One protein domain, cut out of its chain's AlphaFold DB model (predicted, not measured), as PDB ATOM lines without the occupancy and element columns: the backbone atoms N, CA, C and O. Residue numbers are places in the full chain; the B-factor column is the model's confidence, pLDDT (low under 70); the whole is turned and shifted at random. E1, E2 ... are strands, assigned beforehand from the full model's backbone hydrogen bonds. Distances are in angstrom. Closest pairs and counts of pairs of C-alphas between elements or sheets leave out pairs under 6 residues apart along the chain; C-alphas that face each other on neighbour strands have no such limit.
ATOM      1  N   ASP A  24      64.329  17.372 -16.917       39.28
ATOM      2  CA  ASP A  24      64.159  17.427 -18.375       39.28
ATOM      3  C   ASP A  24      63.037  18.463 -18.617       39.28
ATOM      4  O   ASP A  24      61.949  18.288 -18.054       39.28
ATOM      5  N   PRO A  25      63.265  19.580 -19.338       40.56
ATOM      6  CA  PRO A  25      62.263  20.631 -19.473       40.56
ATOM      7  C   PRO A  25      61.086  20.090 -20.287       40.56
ATOM      8  O   PRO A  25      61.134  20.003 -21.514       40.56
ATOM      9  N   THR A  26      60.031  19.672 -19.588       39.41
ATOM     10  CA  THR A  26      58.841  19.090 -20.203       39.41
ATOM     11  C   THR A  26      58.094  20.176 -20.965       39.41
ATOM     12  O   THR A  26      57.364  20.954 -20.352       39.41
ATOM     13  N   ASP A  27      58.288  20.220 -22.288       48.94
ATOM     14  CA  ASP A  27      57.581  21.107 -23.219       48.94
ATOM     15  C   ASP A  27      56.065  21.042 -22.965       48.94
ATOM     16  O   ASP A  27      55.374  20.103 -23.373       48.94
ATOM     17  N   ALA A  28      55.546  22.040 -22.248       50.78
ATOM     18  CA  ALA A  28      54.195  22.032 -21.703       50.78
ATOM     19  C   ALA A  28      53.147  22.449 -22.749       50.78
ATOM     20  O   ALA A  28      52.366  23.379 -22.531       50.78
ATOM     21  N   LEU A  29      53.072  21.700 -23.862       69.00
ATOM     22  CA  LEU A  29      51.829  21.593 -24.634       69.00
ATOM     23  C   LEU A  29      50.687  21.228 -23.680       69.00
ATOM     24  O   LEU A  29      49.595  21.762 -23.799       69.00
ATOM     25  N   VAL A  30      50.949  20.338 -22.721       84.06
ATOM     26  CA  VAL A  30      50.001  19.910 -21.690       84.06
ATOM     27  C   VAL A  30      50.329  20.599 -20.378       84.06
ATOM     28  O   VAL A  30      51.401  20.393 -19.819       84.06
ATOM     29  N   ILE A  31      49.377  21.381 -19.881       88.69
ATOM     30  CA  ILE A  31      49.456  22.055 -18.580       88.69
ATOM     31  C   ILE A  31      48.709  21.243 -17.518       88.69
ATOM     32  O   ILE A  31      49.150  21.156 -16.376       88.69
ATOM     33  N   ALA A  32      47.593  20.614 -17.896       90.44
ATOM     34  CA  ALA A  32      46.837  19.715 -17.032       90.44
ATOM     35  C   ALA A  32      46.183  18.590 -17.844       90.44
ATOM     36  O   ALA A  32      45.788  18.789 -18.993       90.44
ATOM     37  N   ASN A  33      46.038  17.422 -17.222       89.88
ATOM     38  CA  ASN A  33      45.292  16.283 -17.746       89.88
ATOM     39  C   ASN A  33      44.588  15.610 -16.559       89.88
ATOM     40  O   ASN A  33      45.264  15.111 -15.659       89.88
ATOM     41  N   SER A  34      43.259  15.659 -16.507       90.19
ATOM     42  CA  SER A  34      42.476  15.184 -15.363       90.19
ATOM     43  C   SER A  34      41.211  14.440 -15.793       90.19
ATOM     44  O   SER A  34      40.697  14.613 -16.896       90.19
ATOM     45  N   ARG A  35      40.698  13.595 -14.894       89.44
ATOM     46  CA  ARG A  35      39.362  12.992 -14.996       89.44
ATOM     47  C   ARG A  35      38.428  13.791 -14.101       89.44
ATOM     48  O   ARG A  35      38.749  13.992 -12.932       89.44
ATOM     49  N   LEU A  36      37.298  14.242 -14.635       89.19
ATOM     50  CA  LEU A  36      36.328  15.058 -13.913       89.19
ATOM     51  C   LEU A  36      34.911  14.563 -14.205       89.19
ATOM     52  O   LEU A  36      34.557  14.284 -15.351       89.19
ATOM     53  N   GLU A  37      34.103  14.426 -13.160       86.69
ATOM     54  CA  GLU A  37      32.713  13.991 -13.270       86.69
ATOM     55  C   GLU A  37      31.806  15.218 -13.403       86.69
ATOM     56  O   GLU A  37      31.658  16.007 -12.474       86.69
ATOM     57  N   VAL A  38      31.258  15.418 -14.602       85.00
ATOM     58  CA  VAL A  38      30.396  16.553 -14.938       85.00
ATOM     59  C   VAL A  38      28.943  16.114 -14.810       85.00
ATOM     60  O   VAL A  38      28.452  15.334 -15.627       85.00
ATOM     61  N   CYS A  39      28.254  16.630 -13.796       84.56
ATOM     62  CA  CYS A  39      26.814  16.471 -13.610       84.56
ATOM     63  C   CYS A  39      26.084  17.703 -14.157       84.56
ATOM     64  O   CYS A  39      26.349  18.823 -13.726       84.56
ATOM     65  N   GLU A  40      25.169  17.497 -15.104       80.88
ATOM     66  CA  GLU A  40      24.375  18.562 -15.727       80.88
ATOM     67  C   GLU A  40      22.939  18.524 -15.178       80.88
ATOM     68  O   GLU A  40      22.255  17.500 -15.264       80.88
ATOM     69  N   SER A  41      22.485  19.628 -14.577       74.75
ATOM     70  CA  SER A  41      21.124  19.769 -14.050       74.75
ATOM     71  C   SER A  41      20.145  20.065 -15.186       74.75
ATOM     72  O   SER A  41      20.062  21.193 -15.669       74.75
ATOM     73  N   GLY A  54      20.086  13.548 -12.380       58.19
ATOM     74  CA  GLY A  54      21.024  14.289 -13.220       58.19
ATOM     75  C   GLY A  54      22.069  13.354 -13.828       58.19
ATOM     76  O   GLY A  54      22.695  12.561 -13.124       58.19
ATOM     77  N   THR A  55      22.270  13.426 -15.143       75.81
ATOM     78  CA  THR A  55      23.162  12.502 -15.859       75.81
ATOM     79  C   THR A  55      24.624  12.905 -15.699       75.81
ATOM     80  O   THR A  55      25.220  13.498 -16.599       75.81
ATOM     81  N   CYS A  56      25.198  12.580 -14.542       82.88
ATOM     82  CA  CYS A  56      26.634  12.660 -14.296       82.88
ATOM     83  C   CYS A  56      27.409  11.829 -15.327       82.88
ATOM     84  O   CYS A  56      27.141  10.645 -15.533       82.88
ATOM     85  N   LYS A  57      28.380  12.467 -15.987       83.88
ATOM     86  CA  LYS A  57      29.284  11.841 -16.952       83.88
ATOM     87  C   LYS A  57      30.730  12.092 -16.562       83.88
ATOM     88  O   LYS A  57      31.145  13.239 -16.401       83.88
ATOM     89  N   LYS A  58      31.528  11.029 -16.511       84.44
ATOM     90  CA  LYS A  58      32.985  11.149 -16.427       84.44
ATOM     91  C   LYS A  58      33.523  11.630 -17.770       84.44
ATOM     92  O   LYS A  58      33.195  11.074 -18.818       84.44
ATOM     93  N   LYS A  59      34.313  12.698 -17.725       88.75
ATOM     94  CA  LYS A  59      35.017  13.276 -18.865       88.75
ATOM     95  C   LYS A  59      36.501  13.368 -18.552       88.75
ATOM     96  O   LYS A  59      36.904  13.643 -17.421       88.75
ATOM     97  N   LEU A  60      37.306  13.234 -19.591       89.19
ATOM     98  CA  LEU A  60      38.686  13.673 -19.592       89.19
ATOM     99  C   LEU A  60      38.714  15.182 -19.861       89.19
ATOM    100  O   LEU A  60      38.118  15.639 -20.838       89.19
ATOM    101  N   VAL A  61      39.413  15.946 -19.025       92.88
ATOM    102  CA  VAL A  61      39.627  17.387 -19.199       92.88
ATOM    103  C   VAL A  61      41.123  17.645 -19.339       92.88
ATOM    104  O   VAL A  61      41.910  17.393 -18.427       92.88
ATOM    105  N   MET A  62      41.528  18.142 -20.505       92.06
ATOM    106  CA  MET A  62      42.921  18.452 -20.828       92.06
ATOM    107  C   MET A  62      43.074  19.956 -21.031       92.06
ATOM    108  O   MET A  62      42.368  20.517 -21.865       92.06
ATOM    109  N   THR A  63      44.012  20.598 -20.338       93.88
ATOM    110  CA  THR A  63      44.386  22.001 -20.582       93.88
ATOM    111  C   THR A  63      45.666  22.037 -21.398       93.88
ATOM    112  O   THR A  63      46.692  21.498 -20.974       93.88
ATOM    113  N   LEU A  64      45.594  22.677 -22.562       91.88
ATOM    114  CA  LEU A  64      46.638  22.688 -23.575       91.88
ATOM    115  C   LEU A  64      47.076  24.121 -23.925       91.88
ATOM    116  O   LEU A  64      46.254  25.041 -23.952       91.88
ATOM    117  N   SER A  65      48.363  24.298 -24.214       91.62
ATOM    118  CA  SER A  65      48.926  25.498 -24.844       91.62
ATOM    119  C   SER A  65      49.064  25.300 -26.362       91.62
ATOM    120  O   SER A  65      49.013  24.173 -26.858       91.62
ATOM    121  N   ILE A  66      49.203  26.385 -27.130       89.56
ATOM    122  CA  ILE A  66      49.646  26.333 -28.532       89.56
ATOM    123  C   ILE A  66      50.211  27.677 -29.010       89.56
ATOM    124  O   ILE A  66      49.571  28.733 -28.889       89.56
ATOM    125  N   GLY A  67      51.375  27.617 -29.649       88.06
ATOM    126  CA  GLY A  67      52.156  28.772 -30.058       88.06
ATOM    127  C   GLY A  67      51.687  29.447 -31.339       88.06
ATOM    128  O   GLY A  67      50.970  28.900 -32.183       88.06
ATOM    129  N   ASN A  68      52.095  30.701 -31.489       87.19
ATOM    130  CA  ASN A  68      51.832  31.533 -32.659       87.19
ATOM    131  C   ASN A  68      52.342  30.875 -33.958       87.19
ATOM    132  O   ASN A  68      53.510  30.511 -34.068       87.19
ATOM    133  N   GLY A  69      51.456  30.694 -34.946       79.50
ATOM    134  CA  GLY A  69      51.787  30.036 -36.213       79.50
ATOM    135  C   GLY A  69      52.096  28.533 -36.118       79.50
ATOM    136  O   GLY A  69      52.428  27.935 -37.146       79.50
ATOM    137  N   GLN A  70      51.978  27.905 -34.937       81.25
ATOM    138  CA  GLN A  70      52.325  26.497 -34.720       81.25
ATOM    139  C   GLN A  70      51.408  25.574 -35.531       81.25
ATOM    140  O   GLN A  70      50.192  25.499 -35.332       81.25
ATOM    141  N   GLN A  71      52.018  24.845 -36.466       71.06
ATOM    142  CA  GLN A  71      51.356  23.846 -37.305       71.06
ATOM    143  C   GLN A  71      52.050  22.503 -37.100       71.06
ATOM    144  O   GLN A  71      52.793  22.043 -37.972       71.06
ATOM    145  N   LEU A  72      51.858  21.919 -35.911       70.69
ATOM    146  CA  LEU A  72      52.636  20.772 -35.447       70.69
ATOM    147  C   LEU A  72      51.799  19.596 -34.910       70.69
ATOM    148  O   LEU A  72      50.576  19.668 -34.960       70.69
ATOM    149  N   PRO A  73      52.393  18.423 -34.595       59.34
ATOM    150  CA  PRO A  73      51.853  17.161 -35.050       59.34
ATOM    151  C   PRO A  73      51.397  16.330 -33.852       59.34
ATOM    152  O   PRO A  73      51.503  15.108 -33.880       59.34
ATOM    153  N   GLU A  74      51.033  17.021 -32.776       64.44
ATOM    154  CA  GLU A  74      50.925  16.488 -31.428       64.44
ATOM    155  C   GLU A  74      49.540  15.885 -31.331       64.44
ATOM    156  O   GLU A  74      48.545  16.572 -31.107       64.44
ATOM    157  N   VAL A  75      49.474  14.597 -31.665       75.44
ATOM    158  CA  VAL A  75      48.198  13.901 -31.759       75.44
ATOM    159  C   VAL A  75      47.778  13.535 -30.351       75.44
ATOM    160  O   VAL A  75      48.371  12.641 -29.747       75.44
ATOM    161  N   VAL A  76      46.746  14.204 -29.847       77.31
ATOM    162  CA  VAL A  76      45.995  13.695 -28.701       77.31
ATOM    163  C   VAL A  76      45.168  12.526 -29.227       77.31
ATOM    164  O   VAL A  76      44.197  12.724 -29.961       77.31
ATOM    165  N   GLU A  77      45.602  11.306 -28.926       81.00
ATOM    166  CA  GLU A  77      44.852  10.085 -29.189       81.00
ATOM    167  C   GLU A  77      44.121   9.648 -27.916       81.00
ATOM    168  O   GLU A  77      44.700   9.596 -26.833       81.00
ATOM    169  N   VAL A  78      42.842   9.323 -28.051       77.31
ATOM    170  CA  VAL A  78      41.962   8.924 -26.949       77.31
ATOM    171  C   VAL A  78      41.423   7.537 -27.279       77.31
ATOM    172  O   VAL A  78      40.810   7.353 -28.337       77.31
ATOM    173  N   THR A  79      41.725   6.545 -26.431       68.38
ATOM    174  CA  THR A  79      41.608   5.123 -26.816       68.38
ATOM    175  C   THR A  79      40.748   4.249 -25.915       68.38
ATOM    176  O   THR A  79      40.165   3.296 -26.435       68.38
ATOM    177  N   ASN A  80      40.673   4.518 -24.607       64.12
ATOM    178  CA  ASN A  80      40.121   3.585 -23.617       64.12
ATOM    179  C   ASN A  80      39.097   4.279 -22.701       64.12
ATOM    180  O   ASN A  80      39.182   5.486 -22.451       64.12
ATOM    181  N   TYR A  81      38.152   3.491 -22.186       65.31
ATOM    182  CA  TYR A  81      37.257   3.864 -21.090       65.31
ATOM    183  C   TYR A  81      37.215   2.730 -20.051       65.31
ATOM    184  O   TYR A  81      37.444   1.567 -20.392       65.31
ATOM    185  N   ILE A  82      37.011   3.056 -18.776       56.88
ATOM    186  CA  ILE A  82      37.139   2.103 -17.665       56.88
ATOM    187  C   ILE A  82      35.751   1.786 -17.116       56.88
ATOM    188  O   ILE A  82      35.166   2.553 -16.354       56.88
ATOM    189  N   GLU A  83      35.234   0.615 -17.475       58.25
ATOM    190  CA  GLU A  83      33.918   0.146 -17.045       58.25
ATOM    191  C   GLU A  83      34.101  -0.966 -16.009       58.25
ATOM    192  O   GLU A  83      34.761  -1.972 -16.275       58.25
ATOM    193  N   ASN A  84      33.548  -0.784 -14.806       61.91
ATOM    194  CA  ASN A  84      33.634  -1.742 -13.692       61.91
ATOM    195  C   ASN A  84      35.074  -2.191 -13.350       61.91
ATOM    196  O   ASN A  84      35.315  -3.342 -12.994       61.91
ATOM    197  N   GLY A  85      36.045  -1.277 -13.478       62.03
ATOM    198  CA  GLY A  85      37.460  -1.534 -13.183       62.03
ATOM    199  C   GLY A  85      38.239  -2.259 -14.287       62.03
ATOM    200  O   GLY A  85      39.442  -2.453 -14.132       62.03
ATOM    201  N   GLN A  86      37.606  -2.621 -15.408       53.53
ATOM    202  CA  GLN A  86      38.298  -3.148 -16.587       53.53
ATOM    203  C   GLN A  86      38.448  -2.065 -17.660       53.53
ATOM    204  O   GLN A  86      37.494  -1.359 -17.989       53.53
ATOM    205  N   GLU A  87      39.643  -1.956 -18.247       55.38
ATOM    206  CA  GLU A  87      39.840  -1.155 -19.457       55.38
ATOM    207  C   GLU A  87      39.104  -1.807 -20.631       55.38
ATOM    208  O   GLU A  87      39.518  -2.848 -21.147       55.38
ATOM    209  N   LYS A  88      38.036  -1.160 -21.097       58.31
ATOM    210  CA  LYS A  88      37.439  -1.451 -22.395       58.31
ATOM    211  C   LYS A  88      38.030  -0.487 -23.431       58.31
ATOM    212  O   LYS A  88      38.192   0.707 -23.153       58.31
ATOM    213  N   PRO A  89      38.359  -0.949 -24.649       61.72
ATOM    214  CA  PRO A  89      38.661  -0.021 -25.728       61.72
ATOM    215  C   PRO A  89      37.410   0.815 -26.012       61.72
ATOM    216  O   PRO A  89      36.305   0.274 -26.100       61.72
ATOM    217  N   LEU A  90      37.572   2.124 -26.213       59.94
ATOM    218  CA  LEU A  90      36.517   2.919 -26.835       59.94
ATOM    219  C   LEU A  90      36.207   2.291 -28.197       59.94
ATOM    220  O   LEU A  90      37.112   2.076 -29.007       59.94
ATOM    221  N   GLY A  91      34.925   2.051 -28.484       60.34
ATOM    222  CA  GLY A  91      34.489   1.529 -29.788       60.34
ATOM    223  C   GLY A  91      34.808   2.458 -30.970       60.34
ATOM    224  O   GLY A  91      34.608   2.087 -32.124       60.34
ATOM    225  N   GLN A  92      35.285   3.675 -30.686       66.44
ATOM    226  CA  GLN A  92      35.744   4.692 -31.627       66.44
ATOM    227  C   GLN A  92      36.976   5.378 -31.022       66.44
ATOM    228  O   GLN A  92      36.887   5.924 -29.925       66.44
ATOM    229  N   ARG A  93      38.114   5.390 -31.725       77.12
ATOM    230  CA  ARG A  93      39.299   6.153 -31.283       77.12
ATOM    231  C   ARG A  93      39.248   7.566 -31.838       77.12
ATOM    232  O   ARG A  93      38.973   7.750 -33.025       77.12
ATOM    233  N   TYR A  94      39.566   8.553 -31.009       83.50
ATOM    234  CA  TYR A  94      39.675   9.946 -31.442       83.50
ATOM    235  C   TYR A  94      41.145  10.335 -31.583       83.50
ATOM    236  O   TYR A  94      41.949  10.023 -30.710       83.50
ATOM    237  N   ARG A  95      41.498  11.023 -32.673       87.25
ATOM    238  CA  ARG A  95      42.808  11.660 -32.888       87.25
ATOM    239  C   ARG A  95      42.596  13.143 -33.165       87.25
ATOM    240  O   ARG A  95      42.036  13.497 -34.204       87.25
ATOM    241  N   ILE A  96      43.020  14.001 -32.245       89.06
ATOM    242  CA  ILE A  96      42.845  15.453 -32.334       89.06
ATOM    243  C   ILE A  96      44.174  16.090 -32.734       89.06
ATOM    244  O   ILE A  96      45.198  15.858 -32.096       89.06
ATOM    245  N   TYR A  97      44.142  16.893 -33.798       88.38
ATOM    246  CA  TYR A  97      45.294  17.625 -34.327       88.38
ATOM    247  C   TYR A  97      45.060  19.133 -34.155       88.38
ATOM    248  O   TYR A  97      44.252  19.702 -34.904       88.38
ATOM    249  N   PRO A  98      45.725  19.793 -33.192       90.69
ATOM    250  CA  PRO A  98      45.623  21.231 -33.012       90.69
ATOM    251  C   PRO A  98      46.543  21.982 -33.982       90.69
ATOM    252  O   PRO A  98      47.664  21.570 -34.267       90.69
ATOM    253  N   THR A  99      46.067  23.106 -34.509       90.31
ATOM    254  CA  THR A  99      46.857  24.015 -35.352       90.31
ATOM    255  C   THR A  99      46.434  25.451 -35.092       90.31
ATOM    256  O   THR A  99      45.240  25.740 -35.084       90.31
ATOM    257  N   LYS A 100      47.383  26.372 -34.921       91.69
ATOM    258  CA  LYS A 100      47.097  27.802 -34.754       91.69
ATOM    259  C   LYS A 100      47.437  28.558 -36.039       91.69
ATOM    260  O   LYS A 100      48.329  28.177 -36.809       91.69
ATOM    261  N   SER A 101      46.662  29.597 -36.338       91.19
ATOM    262  CA  SER A 101      47.005  30.539 -37.401       91.19
ATOM    263  C   SER A 101      48.246  31.349 -37.018       91.19
ATOM    264  O   SER A 101      48.641  31.396 -35.854       91.19
ATOM    265  N   ASP A 102      48.815  32.069 -37.982       90.00
ATOM    266  CA  ASP A 102      49.585  33.262 -37.629       90.00
ATOM    267  C   ASP A 102      48.678  34.190 -36.799       90.00
ATOM    268  O   ASP A 102      47.510  34.396 -37.158       90.00
ATOM    269  N   HIS A 220      43.773  35.670 -33.939       93.62
ATOM    270  CA  HIS A 220      44.247  34.373 -34.408       93.62
ATOM    271  C   HIS A 220      43.048  33.408 -34.482       93.62
ATOM    272  O   HIS A 220      41.931  33.746 -34.082       93.62
ATOM    273  N   THR A 221      43.257  32.188 -34.969       94.75
ATOM    274  CA  THR A 221      42.277  31.097 -34.855       94.75
ATOM    275  C   THR A 221      43.000  29.783 -34.605       94.75
ATOM    276  O   THR A 221      43.936  29.442 -35.333       94.75
ATOM    277  N   ILE A 222      42.556  29.042 -33.595       94.44
ATOM    278  CA  ILE A 222      42.966  27.665 -33.335       94.44
ATOM    279  C   ILE A 222      41.965  26.756 -34.048       94.44
ATOM    280  O   ILE A 222      40.755  26.822 -33.832       94.44
ATOM    281  N   ARG A 223      42.482  25.908 -34.930       94.31
ATOM    282  CA  ARG A 223      41.748  24.885 -35.664       94.31
ATOM    283  C   ARG A 223      42.126  23.523 -35.099       94.31
ATOM    284  O   ARG A 223      43.270  23.094 -35.249       94.31
ATOM    285  N   LEU A 224      41.146  22.830 -34.533       93.38
ATOM    286  CA  LEU A 224      41.279  21.459 -34.052       93.38
ATOM    287  C   LEU A 224      40.627  20.531 -35.079       93.38
ATOM    288  O   LEU A 224      39.426  20.636 -35.330       93.38
ATOM    289  N   ALA A 225      41.400  19.645 -35.703       91.06
ATOM    290  CA  ALA A 225      40.849  18.609 -36.574       91.06
ATOM    291  C   ALA A 225      40.671  17.315 -35.769       91.06
ATOM    292  O   ALA A 225      41.657  16.718 -35.338       91.06
ATOM    293  N   VAL A 226      39.420  16.906 -35.560       90.44
ATOM    294  CA  VAL A 226      39.033  15.740 -34.755       90.44
ATOM    295  C   VAL A 226      38.736  14.579 -35.701       90.44
ATOM    296  O   VAL A 226      37.727  14.581 -36.403       90.44
ATOM    297  N   TYR A 227      39.626  13.590 -35.741       86.75
ATOM    298  CA  TYR A 227      39.476  12.381 -36.549       86.75
ATOM    299  C   TYR A 227      38.880  11.268 -35.688       86.75
ATOM    300  O   TYR A 227      39.503  10.842 -34.717       86.75
ATOM    301  N   LYS A 228      37.701  10.776 -36.068       83.44
ATOM    302  CA  LYS A 228      36.997   9.667 -35.410       83.44
ATOM    303  C   LYS A 228      37.186   8.380 -36.211       83.44
ATOM    304  O   LYS A 228      36.684   8.272 -37.328       83.44
ATOM    305  N   GLU A 229      37.937   7.433 -35.653       77.88
ATOM    306  CA  GLU A 229      38.207   6.107 -36.222       77.88
ATOM    307  C   GLU A 229      36.983   5.203 -36.025       77.88
ATOM    308  O   GLU A 229      36.622   4.887 -34.892       77.88
ATOM    309  N   THR A 230      36.341   4.780 -37.117       67.75
ATOM    310  CA  THR A 230      35.230   3.816 -37.076       67.75
ATOM    311  C   THR A 230      35.724   2.415 -37.444       67.75
ATOM    312  O   THR A 230      36.029   2.120 -38.602       67.75
ATOM    313  N   SER A 231      35.821   1.533 -36.446       60.31
ATOM    314  CA  SER A 231      36.147   0.116 -36.643       60.31
ATOM    315  C   SER A 231      34.950  -0.627 -37.234       60.31
ATOM    316  O   SER A 231      33.887  -0.657 -36.614       60.31
ATOM    317  N   PHE A 232      35.107  -1.236 -38.413       56.03
ATOM    318  CA  PHE A 232      33.984  -1.874 -39.101       56.03
ATOM    319  C   PHE A 232      33.966  -3.401 -38.960       56.03
ATOM    320  O   PHE A 232      34.774  -4.101 -39.576       56.03
ATOM    321  N   ASN A 233      32.991  -3.925 -38.212       57.50
ATOM    322  CA  ASN A 233      32.738  -5.363 -38.108       57.50
ATOM    323  C   ASN A 233      32.048  -5.895 -39.380       57.50
ATOM    324  O   ASN A 233      30.827  -5.961 -39.478       57.50
ATOM    325  N   GLY A 234      32.856  -6.299 -40.362       54.44
ATOM    326  CA  GLY A 234      32.461  -7.199 -41.454       54.44
ATOM    327  C   GLY A 234      31.893  -6.547 -42.722       54.44
ATOM    328  O   GLY A 234      32.386  -6.826 -43.814       54.44
ATOM    329  N   THR A 235      30.878  -5.688 -42.620       55.12
ATOM    330  CA  THR A 235      30.031  -5.296 -43.771       55.12
ATOM    331  C   THR A 235      30.221  -3.841 -44.215       55.12
ATOM    332  O   THR A 235      29.445  -2.966 -43.853       55.12
ATOM    333  N   ILE A 236      31.246  -3.578 -45.038       56.84
ATOM    334  CA  ILE A 236      31.599  -2.235 -45.553       56.84
ATOM    335  C   ILE A 236      30.354  -1.488 -46.100       56.84
ATOM    336  O   ILE A 236      29.864  -1.861 -47.168       56.84
ATOM    337  N   PRO A 237      29.879  -0.408 -45.445       55.53
ATOM    338  CA  PRO A 237      28.829   0.447 -45.984       55.53
ATOM    339  C   PRO A 237      29.436   1.463 -46.961       55.53
ATOM    340  O   PRO A 237      30.661   1.610 -47.052       55.53
ATOM    341  N   GLU A 238      28.598   2.225 -47.667       59.12
ATOM    342  CA  GLU A 238      29.119   3.353 -48.439       59.12
ATOM    343  C   GLU A 238      29.834   4.374 -47.526       59.12
ATOM    344  O   GLU A 238      29.321   4.696 -46.447       59.12
ATOM    345  N   PRO A 239      30.975   4.961 -47.949       56.62
ATOM    346  CA  PRO A 239      31.697   5.966 -47.158       56.62
ATOM    347  C   PRO A 239      30.888   7.235 -46.851       56.62
ATOM    348  O   PRO A 239      31.243   7.987 -45.948       56.62
ATOM    349  N   THR A 240      29.822   7.483 -47.611       55.91
ATOM    350  CA  THR A 240      28.813   8.520 -47.367       55.91
ATOM    351  C   THR A 240      27.940   8.178 -46.161       55.91
ATOM    352  O   THR A 240      27.695   9.042 -45.328       55.91
ATOM    353  N   GLN A 241      27.501   6.922 -46.033       59.44
ATOM    354  CA  GLN A 241      26.629   6.454 -44.954       59.44
ATOM    355  C   GLN A 241      27.314   6.571 -43.583       59.44
ATOM    356  O   GLN A 241      26.695   7.013 -42.625       59.44
ATOM    357  N   ALA A 242      28.607   6.239 -43.504       57.09
ATOM    358  CA  ALA A 242      29.356   6.166 -42.245       57.09
ATOM    359  C   ALA A 242      29.646   7.522 -41.560       57.09
ATOM    360  O   ALA A 242      30.085   7.522 -40.413       57.09
ATOM    361  N   CYS A 243      29.422   8.652 -42.243       66.94
ATOM    362  CA  CYS A 243      29.544   9.998 -41.666       66.94
ATOM    363  C   CYS A 243      28.272  10.852 -41.866       66.94
ATOM    364  O   CYS A 243      28.336  12.060 -41.657       66.94
ATOM    365  N   LYS A 244      27.132  10.272 -42.288       61.19
ATOM    366  CA  LYS A 244      25.925  11.032 -42.698       61.19
ATOM    367  C   LYS A 244      25.338  11.921 -41.598       61.19
ATOM    368  O   LYS A 244      24.812  12.984 -41.907       61.19
ATOM    369  N   ASP A 245      25.500  11.523 -40.340       57.75
ATOM    370  CA  ASP A 245      24.983  12.225 -39.154       57.75
ATOM    371  C   ASP A 245      25.868  13.420 -38.734       57.75
ATOM    372  O   ASP A 245      25.697  14.016 -37.671       57.75
ATOM    373  N   SER A 246      26.864  13.758 -39.555       54.25
ATOM    374  CA  SER A 246      27.850  14.807 -39.309       54.25
ATOM    375  C   SER A 246      28.130  15.577 -40.598       54.25
ATOM    376  O   SER A 246      28.197  14.998 -41.679       54.25
ATOM    377  N   ASN A 247      28.417  16.878 -40.503       59.09
ATOM    378  CA  ASN A 247      28.929  17.655 -41.644       59.09
ATOM    379  C   ASN A 247      30.410  17.330 -41.977       59.09
ATOM    380  O   ASN A 247      31.079  18.068 -42.710       59.09
ATOM    381  N   ALA A 248      30.932  16.229 -41.432       57.59
ATOM    382  CA  ALA A 248      32.292  15.756 -41.604       57.59
ATOM    383  C   ALA A 248      32.537  15.237 -43.027       57.59
ATOM    384  O   ALA A 248      31.706  14.569 -43.641       57.59
ATOM    385  N   ARG A 249      33.738  15.487 -43.556       60.28
ATOM    386  CA  ARG A 249      34.131  14.977 -44.878       60.28
ATOM    387  C   ARG A 249      34.823  13.617 -44.724       60.28
ATOM    388  O   ARG A 249      35.868  13.576 -44.071       60.28
ATOM    389  N   PRO A 250      34.317  12.523 -45.329       58.66
ATOM    390  CA  PRO A 250      34.972  11.222 -45.243       58.66
ATOM    391  C   PRO A 250      36.336  11.271 -45.941       58.66
ATOM    392  O   PRO A 250      36.445  11.658 -47.109       58.66
ATOM    393  N   THR A 251      37.396  10.879 -45.232       60.22
ATOM    394  CA  THR A 251      38.762  10.874 -45.780       60.22
ATOM    395  C   THR A 251      39.168   9.491 -46.299       60.22
ATOM    396  O   THR A 251      38.724   8.450 -45.814       60.22
ATOM    397  N   ARG A 252      39.963   9.467 -47.379       56.44
ATOM    398  CA  ARG A 252      40.200   8.255 -48.181       56.44
ATOM    399  C   ARG A 252      41.114   7.256 -47.461       56.44
ATOM    400  O   ARG A 252      42.180   7.635 -46.985       56.44
ATOM    401  N   ARG A 253      40.716   5.974 -47.481       48.75
ATOM    402  CA  ARG A 253      41.417   4.810 -46.897       48.75
ATOM    403  C   ARG A 253      42.948   4.902 -46.937       48.75
ATOM    404  O   ARG A 253      43.542   4.920 -48.016       48.75
ATOM    405  N   VAL A 254      43.563   4.764 -45.766       51.31
ATOM    406  CA  VAL A 254      44.946   4.294 -45.603       51.31
ATOM    407  C   VAL A 254      44.881   2.816 -45.207       51.31
ATOM    408  O   VAL A 254      44.089   2.444 -44.348       51.31
ATOM    409  N   ASN A 255      45.659   1.956 -45.867       52.22
ATOM    410  CA  ASN A 255      45.832   0.523 -45.555       52.22
ATOM    411  C   ASN A 255      44.563  -0.364 -45.447       52.22
ATOM    412  O   ASN A 255      44.663  -1.524 -45.065       52.22
ATOM    413  N   GLY A 256      43.393   0.118 -45.875       54.28
ATOM    414  CA  GLY A 256      42.268  -0.721 -46.315       54.28
ATOM    415  C   GLY A 256      41.104  -0.921 -45.339       54.28
ATOM    416  O   GLY A 256      39.988  -1.102 -45.825       54.28
ATOM    417  N   PHE A 257      41.333  -0.843 -44.023       56.44
ATOM    418  CA  PHE A 257      40.374  -1.323 -43.007       56.44
ATOM    419  C   PHE A 257      39.744  -0.253 -42.098       56.44
ATOM    420  O   PHE A 257      38.727  -0.537 -41.477       56.44
ATOM    421  N   ALA A 258      40.296   0.963 -42.039       60.50
ATOM    422  CA  ALA A 258      39.754   2.060 -41.231       60.50
ATOM    423  C   ALA A 258      39.202   3.198 -42.106       60.50
ATOM    424  O   ALA A 258      39.757   3.514 -43.168       60.50
ATOM    425  N   PHE A 259      38.137   3.837 -41.624       65.75
ATOM    426  CA  PHE A 259      37.636   5.121 -42.112       65.75
ATOM    427  C   PHE A 259      37.750   6.170 -40.997       65.75
ATOM    428  O   PHE A 259      37.661   5.836 -39.815       65.75
ATOM    429  N   TYR A 260      37.926   7.435 -41.390       73.19
ATOM    430  CA  TYR A 260      37.897   8.571 -40.470       73.19
ATOM    431  C   TYR A 260      36.885   9.610 -40.950       73.19
ATOM    432  O   TYR A 260      37.058  10.197 -42.029       73.19
ATOM    433  N   CYS A 261      35.870   9.859 -40.125       79.31
ATOM    434  CA  CYS A 261      35.095  11.095 -40.189       79.31
ATOM    435  C   CYS A 261      35.930  12.204 -39.529       79.31
ATOM    436  O   CYS A 261      36.605  11.954 -38.527       79.31
ATOM    437  N   VAL A 262      35.935  13.399 -40.123       86.69
ATOM    438  CA  VAL A 262      36.770  14.526 -39.684       86.69
ATOM    439  C   VAL A 262      35.911  15.743 -39.366       86.69
ATOM    440  O   VAL A 262      35.456  16.436 -40.281       86.69
ATOM    441  N   ASP A 263      35.759  16.011 -38.074       89.06
ATOM    442  CA  ASP A 263      35.202  17.256 -37.550       89.06
ATOM    443  C   ASP A 263      36.290  18.334 -37.466       89.06
ATOM    444  O   ASP A 263      37.490  18.051 -37.366       89.06
ATOM    445  N   VAL A 264      35.877  19.601 -37.537       92.25
ATOM    446  CA  VAL A 264      36.784  20.754 -37.509       92.25
ATOM    447  C   VAL A 264      36.229  21.808 -36.565       92.25
ATOM    448  O   VAL A 264      35.313  22.544 -36.924       92.25
ATOM    449  N   LEU A 265      36.818  21.903 -35.376       95.06
ATOM    450  CA  LEU A 265      36.479  22.929 -34.394       95.06
ATOM    451  C   LEU A 265      37.338  24.173 -34.652       95.06
ATOM    452  O   LEU A 265      38.531  24.054 -34.946       95.06
ATOM    453  N   LEU A 266      36.736  25.359 -34.556       96.00
ATOM    454  CA  LEU A 266      37.404  26.650 -34.743       96.00
ATOM    455  C   LEU A 266      37.171  27.516 -33.505       96.00
ATOM    456  O   LEU A 266      36.059  28.004 -33.306       96.00
ATOM    457  N   ILE A 267      38.219  27.707 -32.701       96.62
ATOM    458  CA  ILE A 267      38.181  28.497 -31.464       96.62
ATOM    459  C   ILE A 267      39.204  29.642 -31.485       96.62
ATOM    460  O   ILE A 267      40.123  29.669 -32.308       96.62
ATOM    461  N   GLY A 268      39.041  30.605 -30.583       94.75
ATOM    462  CA  GLY A 268      39.949  31.736 -30.386       94.75
ATOM    463  C   GLY A 268      39.209  32.950 -29.827       94.75
ATOM    464  O   GLY A 268      38.073  32.838 -29.377       94.75
ATOM    465  N   VAL A 269      39.831  34.128 -29.926       92.31
ATOM    466  CA  VAL A 269      39.340  35.400 -29.349       92.31
ATOM    467  C   VAL A 269      37.851  35.688 -29.620       92.31
ATOM    468  O   VAL A 269      37.148  36.118 -28.711       92.31
ATOM    469  N   GLN A 270      37.368  35.437 -30.844       89.19
ATOM    470  CA  GLN A 270      35.977  35.703 -31.252       89.19
ATOM    471  C   GLN A 270      35.026  34.520 -30.977       89.19
ATOM    472  O   GLN A 270      33.873  34.724 -30.614       89.19
ATOM    473  N   ASN A 271      35.518  33.283 -31.106       94.00
ATOM    474  CA  ASN A 271      34.742  32.055 -30.919       94.00
ATOM    475  C   ASN A 271      35.323  31.287 -29.727       94.00
ATOM    476  O   ASN A 271      36.200  30.440 -29.903       94.00
ATOM    477  N   LYS A 272      34.877  31.591 -28.505       96.50
ATOM    478  CA  LYS A 272      35.495  31.003 -27.304       96.50
ATOM    479  C   LYS A 272      35.222  29.507 -27.124       96.50
ATOM    480  O   LYS A 272      36.044  28.836 -26.519       96.50
ATOM    481  N   VAL A 273      34.117  28.972 -27.647       97.12
ATOM    482  CA  VAL A 273      33.731  27.557 -27.481       97.12
ATOM    483  C   VAL A 273      33.330  26.951 -28.825       97.12
ATOM    484  O   VAL A 273      32.649  27.596 -29.621       97.12
ATOM    485  N   ALA A 274      33.709  25.695 -29.061       96.44
ATOM    486  CA  ALA A 274      33.219  24.870 -30.162       96.44
ATOM    487  C   ALA A 274      32.978  23.422 -29.694       96.44
ATOM    488  O   ALA A 274      33.623  22.949 -28.761       96.44
ATOM    489  N   ARG A 275      32.052  22.707 -30.345       95.19
ATOM    490  CA  ARG A 275      31.686  21.313 -30.030       95.19
ATOM    491  C   ARG A 275      31.695  20.460 -31.304       95.19
ATOM    492  O   ARG A 275      31.353  20.976 -32.369       95.19
ATOM    493  N   SER A 276      32.081  19.187 -31.209       90.75
ATOM    494  CA  SER A 276      31.917  18.203 -32.298       90.75
ATOM    495  C   SER A 276      30.433  17.969 -32.612       90.75
ATOM    496  O   SER A 276      29.575  18.261 -31.778       90.75
ATOM    497  N   THR A 277      30.093  17.432 -33.791       83.94
ATOM    498  CA  THR A 277      28.671  17.298 -34.194       83.94
ATOM    499  C   THR A 277      27.877  16.345 -33.300       83.94
ATOM    500  O   THR A 277      26.656  16.429 -33.243       83.94
ATOM    501  N   ASN A 278      28.571  15.454 -32.590       79.75
ATOM    502  CA  ASN A 278      28.031  14.527 -31.598       79.75
ATOM    503  C   ASN A 278      28.255  14.978 -30.139       79.75
ATOM    504  O   ASN A 278      28.006  14.194 -29.230       79.75
ATOM    505  N   GLY A 279      28.798  16.175 -29.900       85.12
ATOM    506  CA  GLY A 279      29.066  16.725 -28.564       85.12
ATOM    507  C   GLY A 279      30.212  16.083 -27.764       85.12
ATOM    508  O   GLY A 279      30.622  16.666 -26.766       85.12
ATOM    509  N   THR A 280      30.765  14.938 -28.188       84.38
ATOM    510  CA  THR A 280      31.759  14.168 -27.405       84.38
ATOM    511  C   THR A 280      33.129  14.830 -27.270       84.38
ATOM    512  O   THR A 280      33.942  14.351 -26.484       84.38
ATOM    513  N   VAL A 281      33.418  15.872 -28.057       90.25
ATOM    514  CA  VAL A 281      34.593  16.738 -27.899       90.25
ATOM    515  C   VAL A 281      34.112  18.183 -27.815       90.25
ATOM    516  O   VAL A 281      33.606  18.736 -28.795       90.25
ATOM    517  N   ILE A 282      34.301  18.803 -26.653       94.50
ATOM    518  CA  ILE A 282      34.090  20.236 -26.428       94.50
ATOM    519  C   ILE A 282      35.467  20.885 -26.326       94.50
ATOM    520  O   ILE A 282      36.354  20.361 -25.657       94.50
ATOM    521  N   ALA A 283      35.656  22.016 -26.995       96.31
ATOM    522  CA  ALA A 283      36.891  22.777 -26.948       96.31
ATOM    523  C   ALA A 283      36.614  24.225 -26.547       96.31
ATOM    524  O   ALA A 283      35.809  24.899 -27.196       96.31
ATOM    525  N   THR A 284      37.309  24.703 -25.516       97.50
ATOM    526  CA  THR A 284      37.104  26.037 -24.938       97.50
ATOM    527  C   THR A 284      38.421  26.800 -24.899       97.50
ATOM    528  O   THR A 284      39.360  26.414 -24.213       97.50
ATOM    529  N   TYR A 285      38.499  27.903 -25.635       97.44
ATOM    530  CA  TYR A 285      39.601  28.856 -25.587       97.44
ATOM    531  C   TYR A 285      39.505  29.687 -24.300       97.44
ATOM    532  O   TYR A 285      38.538  30.426 -24.104       97.44
ATOM    533  N   LEU A 286      40.512  29.561 -23.433       96.81
ATOM    534  CA  LEU A 286      40.581  30.268 -22.153       96.81
ATOM    535  C   LEU A 286      41.114  31.696 -22.339       96.81
ATOM    536  O   LEU A 286      40.565  32.645 -21.781       96.81
ATOM    537  N   GLY A 287      42.168  31.853 -23.144       95.56
ATOM    538  CA  GLY A 287      42.853  33.127 -23.349       95.56
ATOM    539  C   GLY A 287      44.253  32.958 -23.939       95.56
ATOM    540  O   GLY A 287      44.638  31.871 -24.365       95.56
ATOM    541  N   ASP A 288      45.022  34.041 -23.931       93.38
ATOM    542  CA  ASP A 288      46.447  34.049 -24.265       93.38
ATOM    543  C   ASP A 288      47.280  34.225 -22.987       93.38
ATOM    544  O   ASP A 288      46.876  34.956 -22.082       93.38
ATOM    545  N   LEU A 289      48.453  33.591 -22.923       91.75
ATOM    546  CA  LEU A 289      49.463  33.934 -21.921       91.75
ATOM    547  C   LEU A 289      50.043  35.326 -22.217       91.75
ATOM    548  O   LEU A 289      50.130  35.746 -23.375       91.75
ATOM    549  N   ALA A 290      50.454  36.036 -21.164       89.38
ATOM    550  CA  ALA A 290      51.025  37.370 -21.298       89.38
ATOM    551  C   ALA A 290      52.312  37.318 -22.155       89.38
ATOM    552  O   ALA A 290      53.207  36.524 -21.855       89.38
ATOM    553  N   PRO A 291      52.427  38.130 -23.220       85.25
ATOM    554  CA  PRO A 291      53.584  38.084 -24.101       85.25
ATOM    555  C   PRO A 291      54.824  38.693 -23.436       85.25
ATOM    556  O   PRO A 291      54.741  39.720 -22.767       85.25
ATOM    557  N   SER A 292      56.002  38.134 -23.720       80.25
ATOM    558  CA  SER A 292      57.291  38.710 -23.293       80.25
ATOM    559  C   SER A 292      57.633  40.038 -23.983       80.25
ATOM    560  O   SER A 292      58.492  40.780 -23.513       80.25
ATOM    561  N   ILE A 293      56.961  40.352 -25.095       82.56
ATOM    562  CA  ILE A 293      57.055  41.624 -25.813       82.56
ATOM    563  C   ILE A 293      55.629  42.096 -26.099       82.56
ATOM    564  O   ILE A 293      54.919  41.482 -26.895       82.56
ATOM    565  N   PHE A 294      55.205  43.190 -25.470       86.94
ATOM    566  CA  PHE A 294      53.896  43.780 -25.743       86.94
ATOM    567  C   PHE A 294      53.826  44.368 -27.166       86.94
ATOM    568  O   PHE A 294      54.829  44.888 -27.668       86.94
ATOM    569  N   PRO A 295      52.649  44.332 -27.822       88.94
ATOM    570  CA  PRO A 295      52.423  45.078 -29.052       88.94
ATOM    571  C   PRO A 295      52.718  46.572 -28.887       88.94
ATOM    572  O   PRO A 295      52.517  47.141 -27.816       88.94
ATOM    573  N   GLU A 425      51.588  32.169 -26.603       89.81
ATOM    574  CA  GLU A 425      50.921  30.907 -26.296       89.81
ATOM    575  C   GLU A 425      49.437  31.143 -26.009       89.81
ATOM    576  O   GLU A 425      49.084  32.032 -25.238       89.81
ATOM    577  N   SER A 426      48.564  30.351 -26.633       93.56
ATOM    578  CA  SER A 426      47.122  30.381 -26.360       93.56
ATOM    579  C   SER A 426      46.715  29.171 -25.541       93.56
ATOM    580  O   SER A 426      47.044  28.048 -25.913       93.56
ATOM    581  N   LEU A 427      45.948  29.394 -24.480       95.31
ATOM    582  CA  LEU A 427      45.392  28.343 -23.640       95.31
ATOM    583  C   LEU A 427      44.014  27.911 -24.142       95.31
ATOM    584  O   LEU A 427      43.124  28.739 -24.357       95.31
ATOM    585  N   TYR A 428      43.809  26.604 -24.262       95.25
ATOM    586  CA  TYR A 428      42.504  26.013 -24.530       95.25
ATOM    587  C   TYR A 428      42.327  24.698 -23.772       95.25
ATOM    588  O   TYR A 428      43.289  23.963 -23.552       95.25
ATOM    589  N   THR A 429      41.097  24.379 -23.381       95.75
ATOM    590  CA  THR A 429      40.748  23.058 -22.858       95.75
ATOM    591  C   THR A 429      40.128  22.179 -23.935       95.75
ATOM    592  O   THR A 429      39.513  22.669 -24.889       95.75
ATOM    593  N   LEU A 430      40.278  20.868 -23.761       94.25
ATOM    594  CA  LEU A 430      39.471  19.837 -24.400       94.25
ATOM    595  C   LEU A 430      38.737  19.065 -23.303       94.25
ATOM    596  O   LEU A 430      39.386  18.474 -22.442       94.25
ATOM    597  N   GLU A 431      37.407  19.043 -23.350       93.44
ATOM    598  CA  GLU A 431      36.604  18.057 -22.626       93.44
ATOM    599  C   GLU A 431      36.245  16.925 -23.590       93.44
ATOM    600  O   GLU A 431      35.762  17.182 -24.698       93.44
ATOM    601  N   ILE A 432      36.468  15.677 -23.182       90.00
ATOM    602  CA  ILE A 432      36.247  14.496 -24.020       90.00
ATOM    603  C   ILE A 432      35.519  13.419 -23.210       90.00
ATOM    604  O   ILE A 432      35.898  13.133 -22.077       90.00
ATOM    605  N   GLU A 433      34.491  12.795 -23.788       83.88
ATOM    606  CA  GLU A 433      33.800  11.642 -23.182       83.88
ATOM    607  C   GLU A 433      34.671  10.370 -23.287       83.88
ATOM    608  O   GLU A 433      34.515   9.561 -24.203       83.88
ATOM    609  N   ALA A 434      35.648  10.249 -22.382       81.44
ATOM    610  CA  ALA A 434      36.623   9.161 -22.270       81.44
ATOM    611  C   ALA A 434      37.327   9.178 -20.895       81.44
ATOM    612  O   ALA A 434      37.261  10.185 -20.192       81.44
ATOM    613  N   ASP A 435      38.068   8.113 -20.556       77.25
ATOM    614  CA  ASP A 435      38.879   8.056 -19.326       77.25
ATOM    615  C   ASP A 435      40.392   8.231 -19.556       77.25
ATOM    616  O   ASP A 435      41.080   8.717 -18.660       77.25
ATOM    617  N   ASP A 436      40.961   7.828 -20.700       78.94
ATOM    618  CA  ASP A 436      42.421   7.866 -20.921       78.94
ATOM    619  C   ASP A 436      42.845   8.525 -22.244       78.94
ATOM    620  O   ASP A 436      42.184   8.379 -23.277       78.94
ATOM    621  N   SER A 437      43.989   9.218 -22.213       81.94
ATOM    622  CA  SER A 437      44.596   9.896 -23.364       81.94
ATOM    623  C   SER A 437      46.093   9.639 -23.483       81.94
ATOM    624  O   SER A 437      46.822   9.496 -22.504       81.94
TER     625      SER A 437
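AT A GLANCE: This is residues 24 to 41, 54 to 102, 220 to 295 and 425 to 437 of the 1226 residues of the protein "HAP2-GCS1 domain-containing protein" of Salpingoeca rosetta (strain ATCC 50818 / BSB-021) (UniProt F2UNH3). Two strongly twisted antiparallel sheets stand face to face as a sandwich, E1 E2 E9 E8 E7 on E3 E4 E5 E6, the strands of one at 29 degrees to those of the other. A long loop, residues 232 to 257, extends from one end of the second sheet. The printed part has 156 residues with nine named strands, E1 to E9 in order, and no named helix, an all strand class. It is compact, with a radius of gyration of the C-alphas of 16.9 A, and spans 57 by 38 by 36 A.

HOW THE PARTS SIT: E1, residues 30 to 38, is an edge strand, antiparallel to E2, residues 57 to 66, with N 34 and O 61 within hydrogen-bond range at 2.9 A. E9, residues 426 to 432, is the next neighbour of E2, with N 62 and O 430 at 2.9 A. E8, residues 281 to 288, follows with N 429 and O 284 at 2.8 A, and forms a hairpin with edge strand E7, residues 273 to 275, with N 283 and O 274 at 2.8 A. In the other sheet, E3, residues 75 to 83, and E4, residues 86 to 100, form a hairpin, with N 78 and O 94 at 2.9 A. E5, residues 222 to 231, is antiparallel to E4, with N 97 and O 225 at 2.9 A, and forms a hairpin with E6, residues 258 to 267, with N 224 and O 265 at 2.9 A. Between the sheets, the closest C-alphas of E6 and E7, Leu 265 and Ala 274, are 5.7 A apart.

IN THESE COORDINATES: E1 begins at C-alpha 30 (50.001, 19.910, -21.690) and bends by 58 degrees at residue 35. E4, 37.0 A long, bends by 70 degrees at residue 91. E9 ends at C-alpha 432 (36.247, 14.496, -24.020).

THE WHOLE: Gly 234 and Phe 294 have the C-alphas farthest apart, 57.5 A. Cuts leave gaps of 5.5 A between C-alphas 41 and 54, 6.3 A between 102 and 220, and 14.5 A between 295 and 425. The link E5 to E6 is long, 26 residues. Residues 79 to 92 and 230 to 259 are among those with pLDDT under 70.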